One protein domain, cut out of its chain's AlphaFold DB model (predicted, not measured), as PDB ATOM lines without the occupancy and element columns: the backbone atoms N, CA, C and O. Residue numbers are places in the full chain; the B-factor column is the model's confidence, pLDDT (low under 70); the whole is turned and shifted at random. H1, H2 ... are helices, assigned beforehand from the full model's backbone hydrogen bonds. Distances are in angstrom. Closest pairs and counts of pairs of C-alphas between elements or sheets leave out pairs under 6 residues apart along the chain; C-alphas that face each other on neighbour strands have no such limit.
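What this domain is: This is residues 101 to 143 of the 143 residues of an uncharacterized protein of Clostridiales bacterium (UniProt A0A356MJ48). One long, straight helix, H2, makes the length of the model, and the short helix H1 stands crosswise at its first end, as a small foot to a long shaft. Residues 125 to 143, of which 125 to 140 belong to H2, stick out free of the rest. The printed part has 43 residues with two named helices, H1 then H2, and no named strand: all helix. It is only just loose, close to extended, with a radius of gyration of the C-alphas of 13.7 A and spans of 43 by 17 by 15 A.

How they stand to each other: H2, residues 117 to 140, and H1, residues 106 to 112, are close but not clearly touching, with 1 pair of C-alphas within 8 A. The closest C-alphas, those of Val 120 and Arg 109, are 7.7 A apart. Their lines are about perpendicular, at 80 degrees. In both helices every O i to N i+4 pair is within hydrogen-bond range.

Where its parts are: H2 runs 33.1 A from C-alpha 117 at (-46.338, 13.600, -27.758) to C-alpha 140 at (-21.983, -4.186, -14.148). H1 measures 9.8 A and begins at C-alpha 106, (-54.586, 4.470, -26.025).

The domain as a whole: The two C-alphas farthest apart, those of Asp 115 and Arg 143, are 43.2 A apart. The printed part has no cut, and the link from H1 to H2 is tight. Mean pLDDT of the printed part is 75.9; residues 132, 135 and 138 to 143 are under 70.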
ATOM      1  N   MET A 101     -46.919   9.062 -30.127       80.19
ATOM      2  CA  MET A 101     -48.170   8.636 -29.491       80.19
ATOM      3  C   MET A 101     -48.485   7.167 -29.782       80.19
ATOM      4  O   MET A 101     -49.144   6.513 -28.972       80.19
ATOM      5  N   SER A 102     -47.987   6.640 -30.907       80.38
ATOM      6  CA  SER A 102     -48.109   5.228 -31.288       80.38
ATOM      7  C   SER A 102     -47.378   4.274 -30.334       80.38
ATOM      8  O   SER A 102     -47.714   3.094 -30.266       80.38
ATOM      9  N   MET A 103     -46.416   4.775 -29.550       76.44
ATOM     10  CA  MET A 103     -45.603   3.958 -28.642       76.44
ATOM     11  C   MET A 103     -46.354   3.483 -27.397       76.44
ATOM     12  O   MET A 103     -45.915   2.541 -26.739       76.44
ATOM     13  N   VAL A 104     -47.449   4.156 -27.034       76.75
ATOM     14  CA  VAL A 104     -48.223   3.845 -25.831       76.75
ATOM     15  C   VAL A 104     -49.672   3.575 -26.238       76.75
ATOM     16  O   VAL A 104     -50.312   4.459 -26.824       76.75
ATOM     17  N   PRO A 105     -50.217   2.381 -25.926       78.50
ATOM     18  CA  PRO A 105     -51.613   2.060 -26.202       78.50
ATOM     19  C   PRO A 105     -52.550   3.134 -25.657       78.50
ATOM     20  O   PRO A 105     -52.292   3.718 -24.599       78.50
ATOM     21  N   LYS A 106     -53.644   3.400 -26.375       80.38
ATOM     22  CA  LYS A 106     -54.586   4.470 -26.025       80.38
ATOM     23  C   LYS A 106     -55.099   4.316 -24.593       80.38
ATOM     24  O   LYS A 106     -55.211   5.304 -23.883       80.38
ATOM     25  N   GLU A 107     -55.344   3.087 -24.161       80.75
ATOM     26  CA  GLU A 107     -55.827   2.739 -22.825       80.75
ATOM     27  C   GLU A 107     -54.844   3.191 -21.740       80.75
ATOM     28  O   GLU A 107     -55.247   3.774 -20.735       80.75
ATOM     29  N   VAL A 108     -53.544   2.977 -21.969       78.69
ATOM     30  CA  VAL A 108     -52.479   3.407 -21.056       78.69
ATOM     31  C   VAL A 108     -52.328   4.924 -21.099       78.69
ATOM     32  O   VAL A 108     -52.209   5.547 -20.047       78.69
ATOM     33  N   ARG A 109     -52.396   5.539 -22.288       87.06
ATOM     34  CA  ARG A 109     -52.356   7.003 -22.418       87.06
ATOM     35  C   ARG A 109     -53.487   7.663 -21.643       87.06
ATOM     36  O   ARG A 109     -53.227   8.557 -20.853       87.06
ATOM     37  N   THR A 110     -54.714   7.171 -21.795       85.06
ATOM     38  CA  THR A 110     -55.878   7.678 -21.064       85.06
ATOM     39  C   THR A 110     -55.744   7.465 -19.555       85.06
ATOM     40  O   THR A 110     -56.009   8.390 -18.795       85.06
ATOM     41  N   ALA A 111     -55.299   6.290 -19.103       85.31
ATOM     42  CA  ALA A 111     -55.125   6.015 -17.674       85.31
ATOM     43  C   ALA A 111     -54.027   6.873 -17.018       85.31
ATOM     44  O   ALA A 111     -54.116   7.192 -15.835       85.31
ATOM     45  N   CYS A 112     -52.993   7.236 -17.780       83.00
ATOM     46  CA  CYS A 112     -51.857   8.024 -17.307       83.00
ATOM     47  C   CYS A 112     -51.948   9.522 -17.650       83.00
ATOM     48  O   CYS A 112     -51.017  10.248 -17.314       83.00
ATOM     49  N   GLY A 113     -53.022   9.981 -18.305       88.25
ATOM     50  CA  GLY A 113     -53.179  11.379 -18.732       88.25
ATOM     51  C   GLY A 113     -52.105  11.842 -19.724       88.25
ATOM     52  O   GLY A 113     -51.566  12.930 -19.577       88.25
ATOM     53  N   LEU A 114     -51.730  10.985 -20.681       87.75
ATOM     54  CA  LEU A 114     -50.708  11.269 -21.695       87.75
ATOM     55  C   LEU A 114     -51.376  11.753 -22.990       87.75
ATOM     56  O   LEU A 114     -51.614  10.966 -23.917       87.75
ATOM     57  N   ASP A 115     -51.695  13.042 -23.042       88.56
ATOM     58  CA  ASP A 115     -52.486  13.640 -24.121       88.56
ATOM     59  C   ASP A 115     -51.615  14.246 -25.230       88.56
ATOM     60  O   ASP A 115     -52.083  14.440 -26.356       88.56
ATOM     61  N   THR A 116     -50.330  14.480 -24.953       88.12
ATOM     62  CA  THR A 116     -49.375  15.081 -25.891       88.12
ATOM     63  C   THR A 116     -48.185  14.165 -26.222       88.12
ATOM     64  O   THR A 116     -47.777  13.332 -25.404       88.12
ATOM     65  N   PRO A 117     -47.558  14.328 -27.408       81.81
ATOM     66  CA  PRO A 117     -46.338  13.600 -27.758       81.81
ATOM     67  C   PRO A 117     -45.196  13.816 -26.760       81.81
ATOM     68  O   PRO A 117     -44.398  12.910 -26.531       81.81
ATOM     69  N   GLU A 118     -45.094  15.004 -26.168       81.06
ATOM     70  CA  GLU A 118     -44.081  15.361 -25.173       81.06
ATOM     71  C   GLU A 118     -44.284  14.602 -23.859       81.06
ATOM     72  O   GLU A 118     -43.320  14.048 -23.331       81.06
ATOM     73  N   GLU A 119     -45.522  14.491 -23.374       83.44
ATOM     74  CA  GLU A 119     -45.853  13.689 -22.187       83.44
ATOM     75  C   GLU A 119     -45.573  12.207 -22.420       83.44
ATOM     76  O   GLU A 119     -44.989  11.547 -21.563       83.44
ATOM     77  N   VAL A 120     -45.910  11.687 -23.604       81.94
ATOM     78  CA  VAL A 120     -45.569  10.309 -23.972       81.94
ATOM     79  C   VAL A 120     -44.052  10.114 -24.012       81.94
ATOM     80  O   VAL A 120     -43.551   9.134 -23.460       81.94
ATOM     81  N   LYS A 121     -43.293  11.053 -24.591       77.25
ATOM     82  CA  LYS A 121     -41.820  11.000 -24.590       77.25
ATOM     83  C   LYS A 121     -41.255  11.013 -23.172       77.25
ATOM     84  O   LYS A 121     -40.351  10.229 -22.899       77.25
ATOM     85  N   GLU A 122     -41.734  11.883 -22.285       81.75
ATOM     86  CA  GLU A 122     -41.247  11.960 -20.900       81.75
ATOM     87  C   GLU A 122     -41.632  10.721 -20.087       81.75
ATOM     88  O   GLU A 122     -40.776  10.150 -19.411       81.75
ATOM     89  N   TYR A 123     -42.865  10.229 -20.228       83.31
ATOM     90  CA  TYR A 123     -43.302   8.968 -19.630       83.31
ATOM     91  C   TYR A 123     -42.397   7.810 -20.059       83.31
ATOM     92  O   TYR A 123     -41.896   7.049 -19.229       83.31
ATOM     93  N   ILE A 124     -42.119   7.707 -21.361       78.44
ATOM     94  CA  ILE A 124     -41.214   6.693 -21.898       78.44
ATOM     95  C   ILE A 124     -39.799   6.903 -21.359       78.44
ATOM     96  O   ILE A 124     -39.204   5.943 -20.887       78.44
ATOM     97  N   LYS A 125     -39.257   8.128 -21.352       76.75
ATOM     98  CA  LYS A 125     -37.922   8.426 -20.797       76.75
ATOM     99  C   LYS A 125     -37.790   8.038 -19.326       76.75
ATOM    100  O   LYS A 125     -36.726   7.559 -18.931       76.75
ATOM    101  N   ASP A 126     -38.824   8.240 -18.519       82.00
ATOM    102  CA  ASP A 126     -38.818   7.849 -17.109       82.00
ATOM    103  C   ASP A 126     -38.789   6.321 -16.949       82.00
ATOM    104  O   ASP A 126     -37.940   5.771 -16.234       82.00
ATOM    105  N   LYS A 127     -39.627   5.610 -17.719       76.00
ATOM    106  CA  LYS A 127     -39.594   4.139 -17.785       76.00
ATOM    107  C   LYS A 127     -38.246   3.622 -18.287       76.00
ATOM    108  O   LYS A 127     -37.692   2.707 -17.684       76.00
ATOM    109  N   ILE A 128     -37.675   4.261 -19.308       72.38
ATOM    110  CA  ILE A 128     -36.326   4.005 -19.832       72.38
ATOM    111  C   ILE A 128     -35.276   4.164 -18.743       72.38
ATOM    112  O   ILE A 128     -34.453   3.276 -18.548       72.38
ATOM    113  N   ARG A 129     -35.280   5.291 -18.027       76.50
ATOM    114  CA  ARG A 129     -34.275   5.591 -17.004       76.50
ATOM    115  C   ARG A 129     -34.310   4.554 -15.887       76.50
ATOM    116  O   ARG A 129     -33.251   4.115 -15.440       76.50
ATOM    117  N   THR A 130     -35.507   4.160 -15.467       76.69
ATOM    118  CA  THR A 130     -35.712   3.133 -14.440       76.69
ATOM    119  C   THR A 130     -35.212   1.769 -14.923       76.69
ATOM    120  O   THR A 130     -34.353   1.174 -14.275       76.69
ATOM    121  N   ALA A 131     -35.654   1.334 -16.108       70.31
ATOM    122  CA  ALA A 131     -35.237   0.081 -16.741       70.31
ATOM    123  C   ALA A 131     -33.715  -0.007 -16.931       70.31
ATOM    124  O   ALA A 131     -33.082  -1.012 -16.610       70.31
ATOM    125  N   ARG A 132     -33.111   1.075 -17.433       66.56
ATOM    126  CA  ARG A 132     -31.686   1.155 -17.758       66.56
ATOM    127  C   ARG A 132     -30.799   1.125 -16.520       66.56
ATOM    128  O   ARG A 132     -29.790   0.430 -16.537       66.56
ATOM    129  N   ARG A 133     -31.166   1.841 -15.451       75.19
ATOM    130  CA  ARG A 133     -30.422   1.776 -14.180       75.19
ATOM    131  C   ARG A 133     -30.342   0.341 -13.672       75.19
ATOM    132  O   ARG A 133     -29.278  -0.089 -13.248       75.19
ATOM    133  N   GLN A 134     -31.444  -0.394 -13.773       73.56
ATOM    134  CA  GLN A 134     -31.491  -1.792 -13.370       73.56
ATOM    135  C   GLN A 134     -30.667  -2.693 -14.306       73.56
ATOM    136  O   GLN A 134     -29.937  -3.558 -13.833       73.56
ATOM    137  N   TYR A 135     -30.693  -2.436 -15.620       68.06
ATOM    138  CA  TYR A 135     -29.837  -3.119 -16.603       68.06
ATOM    139  C   TYR A 135     -28.345  -2.948 -16.332       68.06
ATOM    140  O   TYR A 135     -27.599  -3.923 -16.280       68.06
ATOM    141  N   GLU A 136     -27.900  -1.706 -16.161       72.06
ATOM    142  CA  GLU A 136     -26.488  -1.391 -15.956       72.06
ATOM    143  C   GLU A 136     -25.976  -1.927 -14.610       72.06
ATOM    144  O   GLU A 136     -24.833  -2.374 -14.540       72.06
ATOM    145  N   GLN A 137     -26.812  -1.948 -13.565       73.94
ATOM    146  CA  GLN A 137     -26.471  -2.564 -12.277       73.94
ATOM    147  C   GLN A 137     -26.269  -4.079 -12.398       73.94
ATOM    148  O   GLN A 137     -25.253  -4.596 -11.932       73.94
ATOM    149  N   ASP A 138     -27.192  -4.780 -13.055       68.00
ATOM    150  CA  ASP A 138     -27.120  -6.236 -13.212       68.00
ATOM    151  C   ASP A 138     -25.946  -6.658 -14.112       68.00
ATOM    152  O   ASP A 138     -25.236  -7.615 -13.806       68.00
ATOM    153  N   MET A 139     -25.701  -5.927 -15.203       65.31
ATOM    154  CA  MET A 139     -24.601  -6.219 -16.132       65.31
ATOM    155  C   MET A 139     -23.234  -5.751 -15.611       65.31
ATOM    156  O   MET A 139     -22.207  -6.307 -15.997       65.31
ATOM    157  N   GLY A 140     -23.202  -4.726 -14.753       57.59
ATOM    158  CA  GLY A 140     -21.983  -4.186 -14.148       57.59
ATOM    159  C   GLY A 140     -21.479  -4.986 -12.943       57.59
ATOM    160  O   GLY A 140     -20.271  -5.066 -12.740       57.59
ATOM    161  N   ASN A 141     -22.382  -5.622 -12.189       51.50
ATOM    162  CA  ASN A 141     -22.050  -6.465 -11.031       51.50
ATOM    163  C   ASN A 141     -21.797  -7.943 -11.387       51.50
ATOM    164  O   ASN A 141     -21.548  -8.752 -10.498       51.50
ATOM    165  N   GLY A 142     -21.862  -8.310 -12.670       46.88
ATOM    166  CA  GLY A 142     -21.612  -9.668 -13.166       46.88
ATOM    167  C   GLY A 142     -20.155  -9.963 -13.551       46.88
ATOM    168  O   GLY A 142     -19.940 -10.810 -14.418       46.88
ATOM    169  N   ARG A 143     -19.174  -9.247 -12.983       39.66
ATOM    170  CA  ARG A 143     -17.736  -9.511 -13.177       39.66
ATOM    171  C   ARG A 143     -17.113 -10.190 -11.969       39.66
ATOM    172  O   ARG A 143     -17.330  -9.681 -10.850       39.66
TER     173      ARG A 143